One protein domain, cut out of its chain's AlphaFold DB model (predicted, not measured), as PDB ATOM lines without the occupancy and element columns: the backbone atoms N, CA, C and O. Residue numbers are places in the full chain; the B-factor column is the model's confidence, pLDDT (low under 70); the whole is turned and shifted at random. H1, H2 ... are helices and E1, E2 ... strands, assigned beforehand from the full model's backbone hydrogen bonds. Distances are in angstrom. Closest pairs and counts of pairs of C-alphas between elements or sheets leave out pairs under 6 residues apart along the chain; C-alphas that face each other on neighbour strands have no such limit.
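What this domain is: This is residues 8 to 181 of the 272 residues of an uncharacterized protein of Bathymodiolus heckerae thiotrophic gill symbiont (UniProt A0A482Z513). A small three-stranded sheet, E1 E3 E2, forms the core between two layers of helix: H1 and short H6 cover one face, H3 and H5 the other, with H4 packed on H3 and H5. The long helix H8 packs by its first part on H5 and H7, and its residues 174 to 181 stick out. The printed part has 174 residues, with eight named helices and three named strands in the order H1 E1 H2 H3 H4 H5 E2 E3 H6 H7 H8. The sheet is mixed, the class is mostly helix, and the whole is compact, with a radius of gyration of the C-alphas of 16.3 A and spans of 51 by 36 by 36 A.

How they stand to each other: Start at inner strand E3, residues 123 to 131: E1, residues 36 to 40, is its parallel neighbour, with N 36 and O 126 2.7 A apart, and E2, residues 110 to 117, makes an antiparallel hairpin with it, with N 113 and O 127 2.7 A apart, both pairs within hydrogen-bond range. Three layers, helices on both faces of a sheet, follow: H1, residues 8 to 25, and H6, residues 137 to 143, share one face; H3, residues 59 to 74, and H5, residues 94 to 106, share the opposite one. H1 runs along the strands at a height of 9.1 A over the sheet, H3 across them at 10.2 A, and H5 stands up from the sheet. The hub H5 touches H3, C-alphas of Glu 61 and Ile 100 closest at 5.7 A, about perpendicular at 82 degrees. It also touches H4, residues 82 to 90, closest at Asn 83 and Val 97, C-alphas 6.0 A apart, and H8, residues 160 to 181, closest at Val 103 and Ile 162, C-alphas 6.1 A apart. H8 also touches H7, residues 147 to 154, closest at Val 151 and Ala 166, C-alphas 5.3 A apart. H2, residues 49 to 52, is close to H3 but not clearly touching. Every O i to N i+4 pair is within hydrogen-bond range in H1, H3, H4, H5, H6 and H7, and 17 of 18 are in H8; H2 is too short for such a pair.

Where its parts are: Find C-alpha 8 at (124.274, 147.747, 158.555); from there H1 runs 26.4 A. E3 spans 24.6 A, E2 20.1 A and H3 22.6 A. H8 runs 32.4 A to C-alpha 181 at (116.626, 119.484, 160.298).

The domain as a whole: The C-alphas farthest apart, of Gly 29 and Ala 181, are 54.8 A apart. The printed part has no cut and no long link. Its mean pLDDT is 72.3; residues 8 to 50, 73 to 81 and 175 to 181 are among those under 70.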
ATOM      1  N   ASN A   8     124.733 146.578 157.804       54.31
ATOM      2  CA  ASN A   8     124.274 147.747 158.555       54.31
ATOM      3  C   ASN A   8     124.359 147.539 160.078       54.31
ATOM      4  O   ASN A   8     124.733 148.446 160.824       54.31
ATOM      5  N   ILE A   9     124.051 146.330 160.547       59.12
ATOM      6  CA  ILE A   9     124.079 145.949 161.963       59.12
ATOM      7  C   ILE A   9     125.519 145.723 162.444       59.12
ATOM      8  O   ILE A   9     125.856 146.086 163.575       59.12
ATOM      9  N   LYS A  10     126.407 145.215 161.581       60.62
ATOM     10  CA  LYS A  10     127.850 145.137 161.871       60.62
ATOM     11  C   LYS A  10     128.459 146.536 162.041       60.62
ATOM     12  O   LYS A  10     129.180 146.780 163.009       60.62
ATOM     13  N   ILE A  11     128.126 147.472 161.145       59.47
ATOM     14  CA  ILE A  11     128.556 148.879 161.228       59.47
ATOM     15  C   ILE A  11     128.061 149.517 162.535       59.47
ATOM     16  O   ILE A  11     128.843 150.154 163.246       59.47
ATOM     17  N   LEU A  12     126.792 149.289 162.895       61.03
ATOM     18  CA  LEU A  12     126.209 149.754 164.155       61.03
ATOM     19  C   LEU A  12     126.984 149.236 165.378       61.03
ATOM     20  O   LEU A  12     127.347 150.021 166.252       61.03
ATOM     21  N   SER A  13     127.254 147.931 165.437       60.53
ATOM     22  CA  SER A  13     127.934 147.284 166.569       60.53
ATOM     23  C   SER A  13     129.346 147.825 166.801       60.53
ATOM     24  O   SER A  13     129.711 148.186 167.928       60.53
ATOM     25  N   ASN A  14     130.120 147.985 165.725       60.41
ATOM     26  CA  ASN A  14     131.451 148.582 165.802       60.41
ATOM     27  C   ASN A  14     131.380 150.021 166.329       60.41
ATOM     28  O   ASN A  14     132.172 150.414 167.187       60.41
ATOM     29  N   ARG A  15     130.383 150.795 165.885       58.69
ATOM     30  CA  ARG A  15     130.212 152.182 166.320       58.69
ATOM     31  C   ARG A  15     129.788 152.303 167.783       58.69
ATOM     32  O   ARG A  15     130.336 153.149 168.490       58.69
ATOM     33  N   ILE A  16     128.852 151.466 168.241       60.19
ATOM     34  CA  ILE A  16     128.455 151.393 169.657       60.19
ATOM     35  C   ILE A  16     129.681 151.111 170.523       60.19
ATOM     36  O   ILE A  16     129.864 151.759 171.551       60.19
ATOM     37  N   SER A  17     130.529 150.177 170.090       63.25
ATOM     38  CA  SER A  17     131.744 149.801 170.816       63.25
ATOM     39  C   SER A  17     132.703 150.988 170.961       63.25
ATOM     40  O   SER A  17     133.127 151.293 172.074       63.25
ATOM     41  N   SER A  18     132.959 151.734 169.879       59.28
ATOM     42  CA  SER A  18     133.809 152.934 169.922       59.28
ATOM     43  C   SER A  18     133.236 154.057 170.798       59.28
ATOM     44  O   SER A  18     133.979 154.729 171.514       59.28
ATOM     45  N   GLU A  19     131.919 154.278 170.771       55.94
ATOM     46  CA  GLU A  19     131.294 155.321 171.595       55.94
ATOM     47  C   GLU A  19     131.276 154.929 173.080       55.94
ATOM     48  O   GLU A  19     131.502 155.769 173.952       55.94
ATOM     49  N   LEU A  20     131.081 153.641 173.382       58.22
ATOM     50  CA  LEU A  20     131.151 153.114 174.742       58.22
ATOM     51  C   LEU A  20     132.545 153.314 175.356       58.22
ATOM     52  O   LEU A  20     132.646 153.732 176.512       58.22
ATOM     53  N   GLU A  21     133.613 153.086 174.587       62.19
ATOM     54  CA  GLU A  21     134.991 153.367 175.014       62.19
ATOM     55  C   GLU A  21     135.194 154.855 175.334       62.19
ATOM     56  O   GLU A  21     135.718 155.192 176.401       62.19
ATOM     57  N   ARG A  22     134.694 155.753 174.476       59.00
ATOM     58  CA  ARG A  22     134.762 157.210 174.677       59.00
ATOM     59  C   ARG A  22     134.022 157.665 175.939       59.00
ATOM     60  O   ARG A  22     134.525 158.475 176.711       59.00
ATOM     61  N   LEU A  23     132.834 157.118 176.183       54.38
ATOM     62  CA  LEU A  23     132.011 157.445 177.353       54.38
ATOM     63  C   LEU A  23     132.581 156.876 178.653       54.38
ATOM     64  O   LEU A  23     132.414 157.463 179.721       54.38
ATOM     65  N   SER A  24     133.266 155.737 178.573       55.75
ATOM     66  CA  SER A  24     133.956 155.148 179.721       55.75
ATOM     67  C   SER A  24     135.165 155.975 180.179       55.75
ATOM     68  O   SER A  24     135.595 155.836 181.326       55.75
ATOM     69  N   SER A  25     135.688 156.856 179.318       52.06
ATOM     70  CA  SER A  25     136.901 157.648 179.544       52.06
ATOM     71  C   SER A  25     136.651 159.124 179.919       52.06
ATOM     72  O   SER A  25     137.599 159.802 180.318       52.06
ATOM     73  N   GLU A  26     135.406 159.627 179.907       49.19
ATOM     74  CA  GLU A  26     135.095 161.001 180.352       49.19
ATOM     75  C   GLU A  26     135.081 161.159 181.900       49.19
ATOM     76  O   GLU A  26     134.452 160.357 182.605       49.19
ATOM     77  N   PRO A  27     135.728 162.203 182.479       42.22
ATOM     78  CA  PRO A  27     135.758 162.423 183.926       42.22
ATOM     79  C   PRO A  27     134.417 162.927 184.481       42.22
ATOM     80  O   PRO A  27     133.673 163.666 183.844       42.22
ATOM     81  N   ARG A  28     134.129 162.535 185.726       46.84
ATOM     82  CA  ARG A  28     132.863 162.745 186.445       46.84
ATOM     83  C   ARG A  28     132.429 164.217 186.532       46.84
ATOM     84  O   ARG A  28     133.106 165.023 187.160       46.84
ATOM     85  N   GLY A  29     131.207 164.491 186.076       40.28
ATOM     86  CA  GLY A  29     130.414 165.661 186.452       40.28
ATOM     87  C   GLY A  29     128.940 165.283 186.632       40.28
ATOM     88  O   GLY A  29     128.224 165.105 185.658       40.28
ATOM     89  N   ASN A  30     128.515 165.165 187.891       37.72
ATOM     90  CA  ASN A  30     127.144 165.031 188.399       37.72
ATOM     91  C   ASN A  30     126.301 163.765 188.133       37.72
ATOM     92  O   ASN A  30     126.287 163.115 187.092       37.72
ATOM     93  N   THR A  31     125.592 163.425 189.206       41.06
ATOM     94  CA  THR A  31     124.794 162.239 189.497       41.06
ATOM     95  C   THR A  31     123.459 162.256 188.757       41.06
ATOM     96  O   THR A  31     122.503 162.889 189.191       41.06
ATOM     97  N   SER A  32     123.366 161.524 187.655       40.69
ATOM     98  CA  SER A  32     122.095 160.988 187.159       40.69
ATOM     99  C   SER A  32     122.386 159.714 186.370       40.69
ATOM    100  O   SER A  32     123.455 159.586 185.774       40.69
ATOM    101  N   SER A  33     121.501 158.725 186.460       38.69
ATOM    102  CA  SER A  33     121.591 157.469 185.716       38.69
ATOM    103  C   SER A  33     121.544 157.767 184.216       38.69
ATOM    104  O   SER A  33     120.537 158.255 183.701       38.69
ATOM    105  N   VAL A  34     122.663 157.523 183.540       41.06
ATOM    106  CA  VAL A  34     122.850 157.758 182.118       41.06
ATOM    107  C   VAL A  34     122.617 156.457 181.330       41.06
ATOM    108  O   VAL A  34     123.530 155.663 181.122       41.06
ATOM    109  N   ASP A  35     121.374 156.230 180.926       39.75
ATOM    110  CA  ASP A  35     120.987 155.333 179.822       39.75
ATOM    111  C   ASP A  35     121.293 156.041 178.483       39.75
ATOM    112  O   ASP A  35     121.305 157.270 178.448       39.75
ATOM    113  N   SER A  36     121.519 155.300 177.393       40.75
ATOM    114  CA  SER A  36     121.990 155.823 176.109       40.75
ATOM    115  C   SER A  36     121.168 155.398 174.883       40.75
ATOM    116  O   SER A  36     120.436 154.425 174.981       40.75
ATOM    117  N   LEU A  37     121.243 156.089 173.735       41.12
ATOM    118  CA  LEU A  37     120.494 155.720 172.519       41.12
ATOM    119  C   LEU A  37     121.298 156.000 171.232       41.12
ATOM    120  O   LEU A  37     121.857 157.083 171.090       41.12
ATOM    121  N   VAL A  38     121.315 155.059 170.282       49.50
ATOM    122  CA  VAL A  38     121.901 155.214 168.936       49.50
ATOM    123  C   VAL A  38     120.795 155.113 167.878       49.50
ATOM    124  O   VAL A  38     120.001 154.177 167.897       49.50
ATOM    125  N   TYR A  39     120.716 156.087 166.969       44.50
ATOM    126  CA  TYR A  39     119.712 156.138 165.897       44.50
ATOM    127  C   TYR A  39     120.259 155.589 164.579       44.50
ATOM    128  O   TYR A  39     121.318 156.032 164.134       44.50
ATOM    129  N   ILE A  40     119.514 154.684 163.930       44.38
ATOM    130  CA  ILE A  40     119.735 154.292 162.532       44.38
ATOM    131  C   ILE A  40     118.402 154.298 161.782       44.38
ATOM    132  O   ILE A  40     117.464 153.582 162.137       44.38
ATOM    133  N   GLY A  41     118.334 155.091 160.714       44.03
ATOM    134  CA  GLY A  41     117.116 155.254 159.938       44.03
ATOM    135  C   GLY A  41     117.271 156.172 158.730       44.03
ATOM    136  O   GLY A  41     118.207 156.970 158.652       44.03
ATOM    137  N   ASN A  42     116.336 156.067 157.790       44.41
ATOM    138  CA  ASN A  42     116.316 156.860 156.566       44.41
ATOM    139  C   ASN A  42     115.732 158.246 156.896       44.41
ATOM    140  O   ASN A  42     114.540 158.383 157.171       44.41
ATOM    141  N   TRP A  43     116.572 159.284 156.921       41.69
ATOM    142  CA  TRP A  43     116.199 160.626 157.406       41.69
ATOM    143  C   TRP A  43     115.095 161.316 156.581       41.69
ATOM    144  O   TRP A  43     114.514 162.294 157.049       41.69
ATOM    145  N   GLN A  44     114.791 160.813 155.378       46.59
ATOM    146  CA  GLN A  44     113.796 161.391 154.467       46.59
ATOM    147  C   GLN A  44     112.339 160.988 154.772       46.59
ATOM    148  O   GLN A  44     111.428 161.634 154.259       46.59
ATOM    149  N   ASP A  45     112.081 159.985 155.625       45.78
ATOM    150  CA  ASP A  45     110.722 159.700 156.116       45.78
ATOM    151  C   ASP A  45     110.565 160.350 157.505       45.78
ATOM    152  O   ASP A  45     111.174 159.928 158.497       45.78
ATOM    153  N   ALA A  46     109.745 161.407 157.592       46.94
ATOM    154  CA  ALA A  46     109.487 162.123 158.847       46.94
ATOM    155  C   ALA A  46     108.971 161.172 159.942       46.94
ATOM    156  O   ALA A  46     109.289 161.355 161.117       46.94
ATOM    157  N   ILE A  47     108.235 160.122 159.546       55.88
ATOM    158  CA  ILE A  47     107.819 158.995 160.385       55.88
ATOM    159  C   ILE A  47     107.708 157.743 159.487       55.88
ATOM    160  O   ILE A  47     106.886 157.763 158.569       55.88
ATOM    161  N   PRO A  48     108.469 156.655 159.721       64.00
ATOM    162  CA  PRO A  48     108.388 155.438 158.917       64.00
ATOM    163  C   PRO A  48     106.961 154.902 158.878       64.00
ATOM    164  O   PRO A  48     106.366 154.615 159.916       64.00
ATOM    165  N   ARG A  49     106.405 154.718 157.676       67.00
ATOM    166  CA  ARG A  49     105.031 154.199 157.500       67.00
ATOM    167  C   ARG A  49     104.805 152.867 158.227       67.00
ATOM    168  O   ARG A  49     103.697 152.589 158.676       67.00
ATOM    169  N   SER A  50     105.868 152.080 158.395       69.31
ATOM    170  CA  SER A  50     105.851 150.776 159.059       69.31
ATOM    171  C   SER A  50     105.406 150.830 160.526       69.31
ATOM    172  O   SER A  50     104.855 149.843 160.997       69.31
ATOM    173  N   ILE A  51     105.634 151.931 161.260       76.31
ATOM    174  CA  ILE A  51     105.238 152.048 162.680       76.31
ATOM    175  C   ILE A  51     103.718 152.209 162.827       76.31
ATOM    176  O   ILE A  51     103.139 151.777 163.816       76.31
ATOM    177  N   TRP A  52     103.066 152.817 161.830       74.88
ATOM    178  CA  TRP A  52     101.636 153.140 161.857       74.88
ATOM    179  C   TRP A  52     100.741 151.960 161.490       74.88
ATOM    180  O   TRP A  52      99.579 151.924 161.879       74.88
ATOM    181  N   VAL A  53     101.278 151.021 160.712       73.88
ATOM    182  CA  VAL A  53     100.564 149.822 160.243       73.88
ATOM    183  C   VAL A  53     100.825 148.624 161.165       73.88
ATOM    184  O   VAL A  53     100.205 147.572 161.021       73.88
ATOM    185  N   ASP A  54     101.735 148.767 162.129       77.25
ATOM    186  CA  ASP A  54     102.097 147.700 163.050       77.25
ATOM    187  C   ASP A  54     100.952 147.400 164.024       77.25
ATOM    188  O   ASP A  54     100.708 148.131 164.983       77.25
ATOM    189  N   LYS A  55     100.248 146.295 163.776       80.19
ATOM    190  CA  LYS A  55      99.128 145.832 164.605       80.19
ATOM    191  C   LYS A  55      99.538 145.450 166.030       80.19
ATOM    192  O   LYS A  55      98.671 145.338 166.891       80.19
ATOM    193  N   GLU A  56     100.828 145.209 166.266       82.25
ATOM    194  CA  GLU A  56     101.349 144.854 167.583       82.25
ATOM    195  C   GLU A  56     101.667 146.101 168.424       82.25
ATOM    196  O   GLU A  56     101.968 145.975 169.613       82.25
ATOM    197  N   LEU A  57     101.569 147.309 167.855       85.94
ATOM    198  CA  LEU A  57     101.801 148.579 168.542       85.94
ATOM    199  C   LEU A  57     100.494 149.355 168.755       85.94
ATOM    200  O   LEU A  57      99.748 149.658 167.830       85.94
ATOM    201  N   ASP A  58     100.248 149.745 170.001       90.31
ATOM    202  CA  ASP A  58      99.164 150.635 170.398       90.31
ATOM    203  C   ASP A  58      99.606 152.093 170.213       90.31
ATOM    204  O   ASP A  58     100.798 152.418 170.207       90.31
ATOM    205  N   SER A  59      98.646 153.025 170.207       91.94
ATOM    206  CA  SER A  59      98.918 154.467 170.091       91.94
ATOM    207  C   SER A  59      99.957 154.974 171.100       91.94
ATOM    208  O   SER A  59     100.714 155.897 170.803       91.94
ATOM    209  N   ARG A  60     100.022 154.367 172.295       93.69
ATOM    210  CA  ARG A  60     101.005 154.719 173.329       93.69
ATOM    211  C   ARG A  60     102.430 154.363 172.910       93.69
ATOM    212  O   ARG A  60     103.333 155.170 173.125       93.69
ATOM    213  N   GLU A  61     102.633 153.178 172.348       93.19
ATOM    214  CA  GLU A  61     103.952 152.703 171.926       93.19
ATOM    215  C   GLU A  61     104.412 153.450 170.677       93.19
ATOM    216  O   GLU A  61     105.539 153.940 170.661       93.19
ATOM    217  N   VAL A  62     103.513 153.667 169.708       91.38
ATOM    218  CA  VAL A  62     103.790 154.476 168.508       91.38
ATOM    219  C   VAL A  62     104.180 155.909 168.882       91.38
ATOM    220  O   VAL A  62     105.215 156.407 168.436       91.38
ATOM    221  N   ARG A  63     103.413 156.567 169.768       93.06
ATOM    222  CA  ARG A  63     103.738 157.919 170.261       93.06
ATOM    223  C   ARG A  63     105.087 157.950 170.978       93.06
ATOM    224  O   ARG A  63     105.874 158.863 170.751       93.06
ATOM    225  N   SER A  64     105.357 156.963 171.831       91.94
ATOM    226  CA  SER A  64     106.619 156.888 172.579       91.94
ATOM    227  C   SER A  64     107.804 156.708 171.647       91.94
ATOM    228  O   SER A  64     108.789 157.428 171.773       91.94
ATOM    229  N   TRP A  65     107.687 155.800 170.679       90.06
ATOM    230  CA  TRP A  65     108.705 155.572 169.662       90.06
ATOM    231  C   TRP A  65     108.983 156.844 168.851       90.06
ATOM    232  O   TRP A  65     110.143 157.197 168.663       90.06
ATOM    233  N   GLY A  66     107.944 157.594 168.466       85.75
ATOM    234  CA  GLY A  66     108.099 158.873 167.768       85.75
ATOM    235  C   GLY A  66     108.878 159.921 168.572       85.75
ATOM    236  O   GLY A  66     109.760 160.582 168.021       85.75
ATOM    237  N   ILE A  67     108.611 160.043 169.877       85.94
ATOM    238  CA  ILE A  67     109.367 160.938 170.773       85.94
ATOM    239  C   ILE A  67     110.818 160.471 170.919       85.94
ATOM    240  O   ILE A  67     111.734 161.278 170.771       85.94
ATOM    241  N   ILE A  68     111.029 159.169 171.151       82.44
ATOM    242  CA  ILE A  68     112.365 158.565 171.255       82.44
ATOM    243  C   ILE A  68     113.169 158.855 169.981       82.44
ATOM    244  O   ILE A  68     114.293 159.340 170.069       82.44
ATOM    245  N   ARG A  69     112.578 158.633 168.801       79.75
ATOM    246  CA  ARG A  69     113.208 158.892 167.501       79.75
ATOM    247  C   ARG A  69     113.530 160.360 167.292       79.75
ATOM    248  O   ARG A  69     114.659 160.678 166.940       79.75
ATOM    249  N   THR A  70     112.554 161.240 167.503       76.88
ATOM    250  CA  THR A  70     112.726 162.690 167.326       76.88
ATOM    251  C   THR A  70     113.916 163.171 168.145       76.88
ATOM    252  O   THR A  70     114.826 163.818 167.633       76.88
ATOM    253  N   GLN A  71     113.963 162.756 169.407       73.81
ATOM    254  CA  GLN A  71     115.041 163.136 170.294       73.81
ATOM    255  C   GLN A  71     116.398 162.550 169.862       73.81
ATOM    256  O   GLN A  71     117.410 163.252 169.938       73.81
ATOM    257  N   ALA A  72     116.418 161.306 169.375       71.00
ATOM    258  CA  ALA A  72     117.621 160.647 168.870       71.00
ATOM    259  C   ALA A  72     118.195 161.331 167.615       71.00
ATOM    260  O   ALA A  72     119.408 161.457 167.487       71.00
ATOM    261  N   ILE A  73     117.328 161.813 166.718       67.12
ATOM    262  CA  ILE A  73     117.717 162.517 165.486       67.12
ATOM    263  C   ILE A  73     118.321 163.887 165.802       67.12
ATOM    264  O   ILE A  73     119.369 164.243 165.269       67.12
ATOM    265  N   HIS A  74     117.676 164.665 166.677       58.34
ATOM    266  CA  HIS A  74     118.150 166.011 167.017       58.34
ATOM    267  C   HIS A  74     119.434 166.006 167.847       58.34
ATOM    268  O   HIS A  74     120.160 166.998 167.886       58.34
ATOM    269  N   SER A  75     119.724 164.892 168.511       51.56
ATOM    270  CA  SER A  75     120.790 164.810 169.492       51.56
ATOM    271  C   SER A  75     121.830 163.787 169.052       51.56
ATOM    272  O   SER A  75     121.855 162.671 169.557       51.56
ATOM    273  N   SER A  76     122.722 164.187 168.137       42.09
ATOM    274  CA  SER A  76     123.740 163.347 167.465       42.09
ATOM    275  C   SER A  76     124.658 162.491 168.371       42.09
ATOM    276  O   SER A  76     125.467 161.722 167.853       42.09
ATOM    277  N   ALA A  77     124.583 162.617 169.695       38.66
ATOM    278  CA  ALA A  77     125.289 161.767 170.653       38.66
ATOM    279  C   ALA A  77     124.582 161.693 172.022       38.66
ATOM    280  O   ALA A  77     125.209 161.320 173.017       38.66
ATOM    281  N   VAL A  78     123.306 162.097 172.131       37.22
ATOM    282  CA  VAL A  78     122.655 162.154 173.450       37.22
ATOM    283  C   VAL A  78     122.001 160.824 173.762       37.22
ATOM    284  O   VAL A  78     120.849 160.515 173.486       37.22
ATOM    285  N   MET A  79     122.853 160.058 174.395       45.97
ATOM    286  CA  MET A  79     122.620 159.150 175.480       45.97
ATOM    287  C   MET A  79     121.438 159.537 176.409       45.97
ATOM    288  O   MET A  79     121.594 160.395 177.281       45.97
ATOM    289  N   LEU A  80     120.251 158.938 176.221       48.38
ATOM    290  CA  LEU A  80     119.052 159.249 177.013       48.38
ATOM    291  C   LEU A  80     118.452 158.053 177.741       48.38
ATOM    292  O   LEU A  80     118.202 156.996 177.163       48.38
ATOM    293  N   SER A  81     118.074 158.295 178.996       63.56
ATOM    294  CA  SER A  81     117.152 157.421 179.712       63.56
ATOM    295  C   SER A  81     115.786 157.488 179.104       63.56
ATOM    296  O   SER A  81     115.069 158.460 179.288       63.56
ATOM    297  N   LEU A  82     115.426 156.418 178.392       72.12
ATOM    298  CA  LEU A  82     114.084 156.194 177.875       72.12
ATOM    299  C   LEU A  82     113.055 156.343 179.001       72.12
ATOM    300  O   LEU A  82     111.995 156.922 178.784       72.12
ATOM    301  N   ASN A  83     113.401 155.908 180.219       75.69
ATOM    302  CA  ASN A  83     112.584 156.157 181.402       75.69
ATOM    303  C   ASN A  83     112.395 157.656 181.657       75.69
ATOM    304  O   ASN A  83     111.263 158.144 181.656       75.69
ATOM    305  N   ARG A  84     113.495 158.394 181.801       77.19
ATOM    306  CA  ARG A  84     113.453 159.838 182.043       77.19
ATOM    307  C   ARG A  84     112.727 160.595 180.929       77.19
ATOM    308  O   ARG A  84     111.840 161.381 181.223       77.19
ATOM    309  N   LEU A  85     113.041 160.303 179.668       82.56
ATOM    310  CA  LEU A  85     112.456 160.945 178.494       82.56
ATOM    311  C   LEU A  85     110.935 160.797 178.473       82.56
ATOM    312  O   LEU A  85     110.222 161.786 178.317       82.56
ATOM    313  N   LEU A  86     110.428 159.571 178.630       86.25
ATOM    314  CA  LEU A  86     108.989 159.323 178.569       86.25
ATOM    315  C   LEU A  86     108.266 159.821 179.826       86.25
ATOM    316  O   LEU A  86     107.132 160.283 179.719       86.25
ATOM    317  N   THR A  87     108.913 159.777 180.990       86.31
ATOM    318  CA  THR A  87     108.348 160.338 182.224       86.31
ATOM    319  C   THR A  87     108.259 161.865 182.141       86.31
ATOM    320  O   THR A  87     107.210 162.423 182.428       86.31
ATOM    321  N   GLU A  88     109.306 162.555 181.680       83.69
ATOM    322  CA  GLU A  88     109.329 164.024 181.588       83.69
ATOM    323  C   GLU A  88     108.469 164.561 180.433       83.69
ATOM    324  O   GLU A  88     107.820 165.593 180.574       83.69
ATOM    325  N   THR A  89     108.439 163.869 179.288       86.06
ATOM    326  CA  THR A  89     107.751 164.369 178.080       86.06
ATOM    327  C   THR A  89     106.280 163.961 178.026       86.06
ATOM    328  O   THR A  89     105.449 164.699 177.496       86.06
ATOM    329  N   LEU A  90     105.951 162.758 178.508       88.81
ATOM    330  CA  LEU A  90     104.619 162.161 178.360       88.81
ATOM    331  C   LEU A  90     103.903 161.918 179.692       88.81
ATOM    332  O   LEU A  90     102.768 161.442 179.660       88.81
ATOM    333  N   ASP A  91     104.543 162.228 180.825       90.75
ATOM    334  CA  ASP A  91     104.022 161.996 182.179       90.75
ATOM    335  C   ASP A  91     103.604 160.531 182.411       90.75
ATOM    336  O   ASP A  91     102.583 160.199 183.017       90.75
ATOM    337  N   TYR A  92     104.377 159.600 181.845       92.19
ATOM    338  CA  TYR A  92     104.133 158.174 182.023       92.19
ATOM    339  C   TYR A  92     104.728 157.669 183.333       92.19
ATOM    340  O   TYR A  92     105.854 157.989 183.698       92.19
ATOM    341  N   SER A  93     103.994 156.786 184.013       92.88
ATOM    342  CA  SER A  93     104.524 156.090 185.185       92.88
ATOM    343  C   SER A  93     105.655 155.132 184.802       92.88
ATOM    344  O   SER A  93     105.657 154.559 183.711       92.88
ATOM    345  N   ASN A  94     106.563 154.854 185.743       88.38
ATOM    346  CA  ASN A  94     107.648 153.882 185.549       88.38
ATOM    347  C   ASN A  94     107.152 152.533 184.996       88.38
ATOM    348  O   ASN A  94     107.740 151.986 184.070       88.38
ATOM    349  N   ALA A  95     106.027 152.020 185.509       91.44
ATOM    350  CA  ALA A  95     105.440 150.762 185.042       91.44
ATOM    351  C   ALA A  95     104.947 150.836 183.584       91.44
ATOM    352  O   ALA A  95     105.068 149.863 182.832       91.44
ATOM    353  N   ALA A  96     104.405 151.987 183.171       92.75
ATOM    354  CA  ALA A  96     104.011 152.226 181.788       92.75
ATOM    355  C   ALA A  96     105.240 152.293 180.876       92.75
ATOM    356  O   ALA A  96     105.248 151.636 179.837       92.75
ATOM    357  N   VAL A  97     106.289 153.008 181.288       92.06
ATOM    358  CA  VAL A  97     107.540 153.099 180.527       92.06
ATOM    359  C   VAL A  97     108.205 151.729 180.378       92.06
ATOM    360  O   VAL A  97     108.574 151.356 179.265       92.06
ATOM    361  N   SER A  98     108.291 150.932 181.447       91.75
ATOM    362  CA  SER A  98     108.816 149.561 181.366       91.75
ATOM    363  C   SER A  98     108.013 148.697 180.396       91.75
ATOM    364  O   SER A  98     108.598 148.004 179.569       91.75
ATOM    365  N   SER A  99     106.679 148.782 180.440       94.38
ATOM    366  CA  SER A  99     105.821 148.030 179.517       94.38
ATOM    367  C   SER A  99     106.059 148.434 178.057       94.38
ATOM    368  O   SER A  99     106.201 147.564 177.203       94.38
ATOM    369  N   ILE A 100     106.167 149.737 177.774       95.00
ATOM    370  CA  ILE A 100     106.477 150.257 176.432       95.00
ATOM    371  C   ILE A 100     107.854 149.774 175.974       95.00
ATOM    372  O   ILE A 100     107.996 149.327 174.841       95.00
ATOM    373  N   ASN A 101     108.865 149.822 176.849       91.94
ATOM    374  CA  ASN A 101     110.204 149.335 176.527       91.94
ATOM    375  C   ASN A 101     110.182 147.857 176.128       91.94
ATOM    376  O   ASN A 101     110.803 147.483 175.137       91.94
ATOM    377  N   TYR A 102     109.435 147.027 176.859       95.12
ATOM    378  CA  TYR A 102     109.303 145.610 176.535       95.12
ATOM    379  C   TYR A 102     108.616 145.392 175.191       95.12
ATOM    380  O   TYR A 102     109.133 144.629 174.381       95.12
ATOM    381  N   VAL A 103     107.510 146.087 174.914       94.81
ATOM    382  CA  VAL A 103     106.815 145.960 173.625       94.81
ATOM    383  C   VAL A 103     107.701 146.426 172.468       94.81
ATOM    384  O   VAL A 103     107.833 145.704 171.483       94.81
ATOM    385  N   LEU A 104     108.375 147.573 172.590       92.06
ATOM    386  CA  LEU A 104     109.266 148.080 171.540       92.06
ATOM    387  C   LEU A 104     110.479 147.166 171.299       92.06
ATOM    388  O   LEU A 104     110.925 147.048 170.159       92.06
ATOM    389  N   ARG A 105     110.999 146.499 172.339       91.81
ATOM    390  CA  ARG A 105     112.068 145.495 172.192       91.81
ATOM    391  C   ARG A 105     111.576 144.215 171.531       91.81
ATOM    392  O   ARG A 105     112.230 143.722 170.624       91.81
ATOM    393  N   LEU A 106     110.429 143.686 171.962       88.88
ATOM    394  CA  LEU A 106     109.853 142.460 171.396       88.88
ATOM    395  C   LEU A 106     109.446 142.644 169.927       88.88
ATOM    396  O   LEU A 106     109.584 141.726 169.130       88.88
ATOM    397  N   THR A 107     108.986 143.836 169.550       86.06
ATOM    398  CA  THR A 107     108.632 144.177 168.158       86.06
ATOM    399  C   THR A 107     109.835 144.594 167.303       86.06
ATOM    400  O   THR A 107     109.663 144.943 166.139       86.06
ATOM    401  N   GLY A 108     111.055 144.588 167.854       79.44
ATOM    402  CA  GLY A 108     112.271 144.947 167.118       79.44
ATOM    403  C   GLY A 108     112.356 146.426 166.724       79.44
ATOM    404  O   GLY A 108     113.105 146.781 165.821       79.44
ATOM    405  N   ARG A 109     111.591 147.312 167.369       87.12
ATOM    406  CA  ARG A 109     111.642 148.766 167.124       87.12
ATOM    407  C   ARG A 109     112.789 149.444 167.856       87.12
ATOM    408  O   ARG A 109     113.251 150.501 167.425       87.12
ATOM    409  N   ILE A 110     113.237 148.835 168.953       86.62
ATOM    410  CA  ILE A 110     114.468 149.190 169.655       86.62
ATOM    411  C   ILE A 110     115.226 147.923 170.075       86.62
ATOM    412  O   ILE A 110     114.609 146.894 170.339       86.62
ATOM    413  N   SER A 111     116.544 148.006 170.227       83.38
ATOM    414  CA  SER A 111     117.384 146.915 170.760       83.38
ATOM    415  C   SER A 111     118.184 147.402 171.961       83.38
ATOM    416  O   SER A 111     118.606 148.549 171.961       83.38
ATOM    417  N   LEU A 112     118.396 146.572 172.989       83.19
ATOM    418  CA  LEU A 112     119.258 146.917 174.127       83.19
ATOM    419  C   LEU A 112     120.705 146.542 173.792       83.19
ATOM    420  O   LEU A 112     121.090 145.390 173.901       83.19
ATOM    421  N   CYS A 113     121.507 147.514 173.394       75.88
ATOM    422  CA  CYS A 113     122.861 147.275 172.913       75.88
ATOM    423  C   CYS A 113     123.886 147.056 174.026       75.88
ATOM    424  O   CYS A 113     124.865 146.337 173.850       75.88
ATOM    425  N   SER A 114     123.731 147.743 175.156       68.50
ATOM    426  CA  SER A 114     124.692 147.661 176.257       68.50
ATOM    427  C   SER A 114     124.102 148.222 177.545       68.50
ATOM    428  O   SER A 114     123.049 148.855 177.547       68.50
ATOM    429  N   GLN A 115     124.808 148.028 178.651       71.81
ATOM    430  CA  GLN A 115     124.563 148.731 179.899       71.81
ATOM    431  C   GLN A 115     125.758 149.630 180.191       71.81
ATOM    432  O   GLN A 115     126.865 149.147 180.431       71.81
ATOM    433  N   LEU A 116     125.545 150.943 180.210       64.81
ATOM    434  CA  LEU A 116     126.554 151.867 180.681       64.81
ATOM    435  C   LEU A 116     126.794 151.648 182.175       64.81
ATOM    436  O   LEU A 116     125.898 151.790 183.015       64.81
ATOM    437  N   ARG A 117     128.050 151.384 182.515       65.75
ATOM    438  CA  ARG A 117     128.546 151.371 183.886       65.75
ATOM    439  C   ARG A 117     129.647 152.413 184.043       65.75
ATOM    440  O   ARG A 117     130.368 152.728 183.104       65.75
ATOM    441  N   THR A 118     129.763 152.984 185.235       65.50
ATOM    442  CA  THR A 118     130.919 153.823 185.590       65.50
ATOM    443  C   THR A 118     132.200 152.994 185.647       65.50
ATOM    444  O   THR A 118     132.138 151.786 185.855       65.50
ATOM    445  N   GLN A 119     133.361 153.656 185.614       64.94
ATOM    446  CA  GLN A 119     134.658 153.021 185.901       64.94
ATOM    447  C   GLN A 119     134.699 152.295 187.264       64.94
ATOM    448  O   GLN A 119     135.479 151.372 187.448       64.94
ATOM    449  N   GLY A 120     133.834 152.676 188.215       60.56
ATOM    450  CA  GLY A 120     133.672 151.989 189.504       60.56
ATOM    451  C   GLY A 120     132.630 150.862 189.500       60.56
ATOM    452  O   GLY A 120     132.177 150.466 190.567       60.56
ATOM    453  N   GLY A 121     132.161 150.410 188.331       66.88
ATOM    454  CA  GLY A 121     131.196 149.314 188.173       66.88
ATOM    455  C   GLY A 121     129.724 149.670 188.426       66.88
ATOM    456  O   GLY A 121     128.838 148.853 188.152       66.88
ATOM    457  N   GLN A 122     129.428 150.885 188.905       70.19
ATOM    458  CA  GLN A 122     128.053 151.320 189.175       70.19
ATOM    459  C   GLN A 122     127.251 151.419 187.879       70.19
ATOM    460  O   GLN A 122     127.711 152.048 186.925       70.19
ATOM    461  N   PHE A 123     126.054 150.833 187.872       70.62
ATOM    462  CA  PHE A 123     125.110 150.948 186.768       70.62
ATOM    463  C   PHE A 123     124.697 152.407 186.590       70.62
ATOM    464  O   PHE A 123     124.184 153.035 187.514       70.62
ATOM    465  N   LYS A 124     124.967 152.944 185.403       62.66
ATOM    466  CA  LYS A 124     124.507 154.262 184.989       62.66
ATOM    467  C   LYS A 124     123.279 154.135 184.114       62.66
ATOM    468  O   LYS A 124     122.379 154.933 184.310       62.66
ATOM    469  N   GLY A 125     123.203 153.140 183.241       66.56
ATOM    470  CA  GLY A 125     121.995 152.970 182.460       66.56
ATOM    471  C   GLY A 125     122.060 151.961 181.328       66.56
ATOM    472  O   GLY A 125     123.063 151.293 181.134       66.56
ATOM    473  N   ASN A 126     120.977 151.847 180.577       75.94
ATOM    474  CA  ASN A 126     120.778 151.003 179.411       75.94
ATOM    475  C   ASN A 126     120.997 151.793 178.123       75.94
ATOM    476  O   ASN A 126     120.432 152.866 177.961       75.94
ATOM    477  N   ILE A 127     121.769 151.244 177.195       72.88
ATOM    478  CA  ILE A 127     122.007 151.785 175.858       72.88
ATOM    479  C   ILE A 127     121.077 151.085 174.880       72.88
ATOM    480  O   ILE A 127     121.171 149.872 174.726       72.88
ATOM    481  N   TYR A 128     120.218 151.826 174.198       79.31
ATOM    482  CA  TYR A 128     119.324 151.305 173.180       79.31
ATOM    483  C   TYR A 128     119.797 151.690 171.771       79.31
ATOM    484  O   TYR A 128     120.450 152.708 171.580       79.31
ATOM    485  N   ALA A 129     119.442 150.911 170.760       75.81
ATOM    486  CA  ALA A 129     119.392 151.364 169.375       75.81
ATOM    487  C   ALA A 129     117.926 151.524 168.975       75.81
ATOM    488  O   ALA A 129     117.100 150.721 169.406       75.81
ATOM    489  N   ILE A 130     117.597 152.544 168.184       79.38
ATOM    490  CA  ILE A 130     116.264 152.722 167.599       79.38
ATOM    491  C   ILE A 130     116.310 152.465 166.096       79.38
ATOM    492  O   ILE A 130     117.231 152.918 165.415       79.38
ATOM    493  N   HIS A 131     115.287 151.762 165.607       77.75
ATOM    494  CA  HIS A 131     115.210 151.272 164.236       77.75
ATOM    495  C   HIS A 131     113.938 151.769 163.551       77.75
ATOM    496  O   HIS A 131     112.846 151.709 164.124       77.75
ATOM    497  N   ASP A 132     114.068 152.219 162.303       69.62
ATOM    498  CA  ASP A 132     112.933 152.645 161.468       69.62
ATOM    499  C   ASP A 132     112.070 151.464 160.965       69.62
ATOM    500  O   ASP A 132     110.896 151.630 160.619       69.62
ATOM    501  N   ALA A 133     112.629 150.254 160.959       69.75
ATOM    502  CA  ALA A 133     111.964 149.000 160.616       69.75
ATOM    503  C   ALA A 133     112.185 147.968 161.736       69.75
ATOM    504  O   ALA A 133     113.182 148.076 162.453       69.75
ATOM    505  N   PRO A 134     111.278 146.988 161.920       72.81
ATOM    506  CA  PRO A 134     111.494 145.932 162.900       72.81
ATOM    507  C   PRO A 134     112.760 145.146 162.541       72.81
ATOM    508  O   PRO A 134     112.871 144.619 161.433       72.81
ATOM    509  N   VAL A 135     113.718 145.084 163.466       73.06
ATOM    510  CA  VAL A 135     114.932 144.284 163.266       73.06
ATOM    511  C   VAL A 135     114.619 142.796 163.257       73.06
ATOM    512  O   VAL A 135     113.697 142.326 163.929       73.06
ATOM    513  N   SER A 136     115.416 142.036 162.504       74.06
ATOM    514  CA  SER A 136     115.313 140.582 162.514       74.06
ATOM    515  C   SER A 136     115.649 140.023 163.903       74.06
ATOM    516  O   SER A 136     116.321 140.662 164.723       74.06
ATOM    517  N   ILE A 137     115.198 138.799 164.180       73.38
ATOM    518  CA  ILE A 137     115.524 138.132 165.446       73.38
ATOM    519  C   ILE A 137     117.038 137.880 165.540       73.38
ATOM    520  O   ILE A 137     117.621 138.114 166.595       73.38
ATOM    521  N   SER A 138     117.686 137.478 164.441       70.81
ATOM    522  CA  SER A 138     119.140 137.275 164.377       70.81
ATOM    523  C   SER A 138     119.910 138.556 164.723       70.81
ATOM    524  O   SER A 138     120.802 138.529 165.572       70.81
ATOM    525  N   ASP A 139     119.519 139.696 164.145       71.62
ATOM    526  CA  ASP A 139     120.149 140.993 164.432       71.62
ATOM    527  C   ASP A 139     119.871 141.460 165.868       71.62
ATOM    528  O   ASP A 139     120.737 142.050 166.513       71.62
ATOM    529  N   SER A 140     118.686 141.153 166.404       76.12
ATOM    530  CA  SER A 140     118.342 141.441 167.801       76.12
ATOM    531  C   SER A 140     119.251 140.692 168.773       76.12
ATOM    532  O   SER A 140     119.744 141.296 169.719       76.12
ATOM    533  N   ILE A 141     119.514 139.405 168.523       77.31
ATOM    534  CA  ILE A 141     120.435 138.582 169.328       77.31
ATOM    535  C   ILE A 141     121.871 139.103 169.219       77.31
ATOM    536  O   ILE A 141     122.622 139.078 170.194       77.31
ATOM    537  N   TYR A 142     122.264 139.576 168.037       75.38
ATOM    538  CA  TYR A 142     123.595 140.131 167.828       75.38
ATOM    539  C   TYR A 142     123.803 141.448 168.592       75.38
ATOM    540  O   TYR A 142     124.849 141.638 169.214       75.38
ATOM    541  N   LEU A 143     122.807 142.340 168.577       73.75
ATOM    542  CA  LEU A 143     122.854 143.616 169.297       73.75
ATOM    543  C   LEU A 143     122.699 143.449 170.811       73.75
ATOM    544  O   LEU A 143     123.304 144.198 171.571       73.75
ATOM    545  N   ASP A 144     121.892 142.486 171.242       79.69
ATOM    546  CA  ASP A 144     121.546 142.239 172.633       79.69
ATOM    547  C   ASP A 144     121.799 140.766 172.970       79.69
ATOM    548  O   ASP A 144     120.979 139.885 172.703       79.69
ATOM    549  N   LYS A 145     122.949 140.493 173.595       79.12
ATOM    550  CA  LYS A 145     123.358 139.126 173.969       79.12
ATOM    551  C   LYS A 145     122.370 138.454 174.925       79.12
ATOM    552  O   LYS A 145     122.280 137.228 174.946       79.12
ATOM    553  N   ASP A 146     121.621 139.247 175.689       85.50
ATOM    554  CA  ASP A 146     120.619 138.773 176.638       85.50
ATOM    555  C   ASP A 146     119.208 138.740 176.027       85.50
ATOM    556  O   ASP A 146     118.244 138.441 176.734       85.50
ATOM    557  N   TYR A 147     119.054 138.997 174.720       86.31
ATOM    558  CA  TYR A 147     117.752 139.092 174.059       86.31
ATOM    559  C   TYR A 147     116.904 137.830 174.223       86.31
ATOM    560  O   TYR A 147     115.729 137.916 174.577       86.31
ATOM    561  N   LEU A 148     117.487 136.645 174.018       87.75
ATOM    562  CA  LEU A 148     116.753 135.381 174.166       87.75
ATOM    563  C   LEU A 148     116.302 135.150 175.608       87.75
ATOM    564  O   LEU A 148     115.156 134.770 175.846       87.75
ATOM    565  N   THR A 149     117.179 135.441 176.569       92.38
ATOM    566  CA  THR A 149     116.854 135.394 177.999       92.38
ATOM    567  C   THR A 149     115.724 136.369 178.323       92.38
ATOM    568  O   THR A 149     114.781 136.018 179.030       92.38
ATOM    569  N   PHE A 150     115.775 137.581 177.763       93.44
ATOM    570  CA  PHE A 150     114.730 138.590 177.894       93.44
ATOM    571  C   PHE A 150     113.386 138.091 177.344       93.44
ATOM    572  O   PHE A 150     112.392 138.148 178.071       93.44
ATOM    573  N   VAL A 151     113.350 137.556 176.117       90.25
ATOM    574  CA  VAL A 151     112.137 136.988 175.503       90.25
ATOM    575  C   VAL A 151     111.568 135.877 176.383       90.25
ATOM    576  O   VAL A 151     110.391 135.918 176.736       90.25
ATOM    577  N   GLN A 152     112.401 134.930 176.816       92.25
ATOM    578  CA  GLN A 152     111.970 133.812 177.654       92.25
ATOM    579  C   GLN A 152     111.365 134.283 178.987       92.25
ATOM    580  O   GLN A 152     110.341 133.759 179.424       92.25
ATOM    581  N   GLN A 153     111.955 135.297 179.624       95.00
ATOM    582  CA  GLN A 153     111.412 135.887 180.851       95.00
ATOM    583  C   GLN A 153     110.055 136.565 180.624       95.00
ATOM    584  O   GLN A 153     109.185 136.511 181.497       95.00
ATOM    585  N   GLN A 154     109.855 137.192 179.460       95.38
ATOM    586  CA  GLN A 154     108.625 137.926 179.163       95.38
ATOM    587  C   GLN A 154     107.420 137.027 178.871       95.38
ATOM    588  O   GLN A 154     106.292 137.498 178.997       95.38
ATOM    589  N   ILE A 155     107.616 135.735 178.585       93.75
ATOM    590  CA  ILE A 155     106.522 134.760 178.410       93.75
ATOM    591  C   ILE A 155     105.573 134.763 179.621       93.75
ATOM    592  O   ILE A 155     104.356 134.760 179.458       93.75
ATOM    593  N   SER A 156     106.112 134.868 180.838       95.06
ATOM    594  CA  SER A 156     105.335 134.874 182.091       95.06
ATOM    595  C   SER A 156     104.958 136.282 182.579       95.06
ATOM    596  O   SER A 156     104.601 136.470 183.746       95.06
ATOM    597  N   HIS A 157     105.061 137.303 181.723       96.12
ATOM    598  CA  HIS A 157     104.811 138.685 182.117       96.12
ATOM    599  C   HIS A 157     103.325 138.937 182.451       96.12
ATOM    600  O   HIS A 157     102.416 138.428 181.796       96.12
ATOM    601  N   LYS A 158     103.056 139.778 183.463       95.19
ATOM    602  CA  LYS A 158     101.682 140.073 183.936       95.19
ATOM    603  C   LYS A 158     100.803 140.714 182.858       95.19
ATOM    604  O   LYS A 158      99.601 140.464 182.802       95.19
ATOM    605  N   ASN A 159     101.395 141.555 182.011       94.31
ATOM    606  CA  ASN A 159     100.706 142.138 180.863       94.31
ATOM    607  C   ASN A 159     100.588 141.095 179.740       94.31
ATOM    608  O   ASN A 159     101.600 140.664 179.182       94.31
ATOM    609  N   LYS A 160      99.346 140.748 179.386       94.12
ATOM    610  CA  LYS A 160      99.018 139.737 178.373       94.12
ATOM    611  C   LYS A 160      99.543 140.056 176.977       94.12
ATOM    612  O   LYS A 160      99.862 139.122 176.256       94.12
ATOM    613  N   LYS A 161      99.654 141.333 176.599       92.31
ATOM    614  CA  LYS A 161     100.221 141.734 175.303       92.31
ATOM    615  C   LYS A 161     101.691 141.323 175.203       92.31
ATOM    616  O   LYS A 161     102.082 140.636 174.271       92.31
ATOM    617  N   ILE A 162     102.468 141.673 176.226       94.62
ATOM    618  CA  ILE A 162     103.904 141.367 176.323       94.62
ATOM    619  C   ILE A 162     104.138 139.852 176.355       94.62
ATOM    620  O   ILE A 162     104.965 139.348 175.602       94.62
ATOM    621  N   SER A 163     103.368 139.130 177.172       95.00
ATOM    622  CA  SER A 163     103.439 137.667 177.266       95.00
ATOM    623  C   SER A 163     103.141 136.984 175.925       95.00
ATOM    624  O   SER A 163     103.945 136.177 175.467       95.00
ATOM    625  N   LYS A 164     102.073 137.386 175.222       92.69
ATOM    626  CA  LYS A 164     101.736 136.843 173.894       92.69
ATOM    627  C   LYS A 164     102.795 137.137 172.832       92.69
ATOM    628  O   LYS A 164     103.114 136.255 172.041       92.69
ATOM    629  N   LEU A 165     103.336 138.356 172.809       90.88
ATOM    630  CA  LEU A 165     104.414 138.724 171.887       90.88
ATOM    631  C   LEU A 165     105.649 137.849 172.114       90.88
ATOM    632  O   LEU A 165     106.185 137.272 171.171       90.88
ATOM    633  N   ALA A 166     106.056 137.696 173.374       89.12
ATOM    634  CA  ALA A 166     107.186 136.859 173.750       89.12
ATOM    635  C   ALA A 166     106.965 135.380 173.393       89.12
ATOM    636  O   ALA A 166     107.853 134.752 172.818       89.12
ATOM    637  N   GLU A 167     105.774 134.838 173.664       85.81
ATOM    638  CA  GLU A 167     105.394 133.476 173.267       85.81
ATOM    639  C   GLU A 167     105.465 133.286 171.751       85.81
ATOM    640  O   GLU A 167     106.046 132.307 171.287       85.81
ATOM    641  N   SER A 168     104.927 134.226 170.971       84.75
ATOM    642  CA  SER A 168     104.948 134.156 169.507       84.75
ATOM    643  C   SER A 168     106.375 134.117 168.958       84.75
ATOM    644  O   SER A 168     106.678 133.305 168.084       84.75
ATOM    645  N   ILE A 169     107.265 134.964 169.484       84.19
ATOM    646  CA  ILE A 169     108.680 135.005 169.083       84.19
ATOM    647  C   ILE A 169     109.382 133.702 169.475       84.19
ATOM    648  O   ILE A 169     110.085 133.108 168.658       84.19
ATOM    649  N   TRP A 170     109.161 133.224 170.703       84.69
ATOM    650  CA  TRP A 170     109.763 131.991 171.206       84.69
ATOM    651  C   TRP A 170     109.335 130.758 170.403       84.69
ATOM    652  O   TRP A 170     110.170 129.928 170.047       84.69
ATOM    653  N   GLN A 171     108.048 130.646 170.068       78.31
ATOM    654  CA  GLN A 171     107.541 129.562 169.223       78.31
ATOM    655  C   GLN A 171     108.063 129.675 167.789       78.31
ATOM    656  O   GLN A 171     108.428 128.661 167.197       78.31
ATOM    657  N   GLY A 172     108.150 130.892 167.239       73.50
ATOM    658  CA  GLY A 172     108.757 131.138 165.929       73.50
ATOM    659  C   GLY A 172     110.198 130.629 165.857       73.50
ATOM    660  O   GLY A 172     110.534 129.878 164.945       73.50
ATOM    661  N   LEU A 173     111.006 130.950 166.872       74.31
ATOM    662  CA  LEU A 173     112.380 130.460 167.026       74.31
ATOM    663  C   LEU A 173     112.453 128.938 167.202       74.31
ATOM    664  O   LEU A 173     113.251 128.266 166.555       74.31
ATOM    665  N   ALA A 174     111.615 128.366 168.067       70.12
ATOM    666  CA  ALA A 174     111.602 126.922 168.288       70.12
ATOM    667  C   ALA A 174     111.215 126.152 167.013       70.12
ATOM    668  O   ALA A 174     111.729 125.060 166.771       70.12
ATOM    669  N   ASN A 175     110.324 126.715 166.197       65.81
ATOM    670  CA  ASN A 175     109.901 126.126 164.933       65.81
ATOM    671  C   ASN A 175     110.961 126.279 163.839       65.81
ATOM    672  O   ASN A 175     111.165 125.326 163.094       65.81
ATOM    673  N   SER A 176     111.666 127.415 163.757       62.28
ATOM    674  CA  SER A 176     112.764 127.575 162.796       62.28
ATOM    675  C   SER A 176     113.883 126.571 163.074       62.28
ATOM    676  O   SER A 176     114.242 125.809 162.187       62.28
ATOM    677  N   VAL A 177     114.303 126.440 164.339       63.03
ATOM    678  CA  VAL A 177     115.338 125.473 164.749       63.03
ATOM    679  C   VAL A 177     114.925 124.021 164.469       63.03
ATOM    680  O   VAL A 177     115.757 123.199 164.099       63.03
ATOM    681  N   LYS A 178     113.641 123.677 164.633       56.62
ATOM    682  CA  LYS A 178     113.129 122.326 164.324       56.62
ATOM    683  C   LYS A 178     113.052 122.051 162.821       56.62
ATOM    684  O   LYS A 178     113.294 120.922 162.404       56.62
ATOM    685  N   ASN A 179     112.705 123.058 162.025       53.19
ATOM    686  CA  ASN A 179     112.611 122.939 160.570       53.19
ATOM    687  C   ASN A 179     113.996 122.926 159.895       53.19
ATOM    688  O   ASN A 179     114.139 122.346 158.819       53.19
ATOM    689  N   ASP A 180     115.029 123.437 160.569       50.06
ATOM    690  CA  ASP A 180     116.439 123.344 160.166       50.06
ATOM    691  C   ASP A 180     117.029 121.914 160.283       50.06
ATOM    692  O   ASP A 180     118.215 121.701 160.051       50.06
ATOM    693  N   ALA A 181     116.223 120.876 160.548       43.66
ATOM    694  CA  ALA A 181     116.626 119.484 160.298       43.66
ATOM    695  C   ALA A 181     116.711 119.132 158.787       43.66
ATOM    696  O   ALA A 181     117.234 118.077 158.440       43.66
TER     697      ALA A 181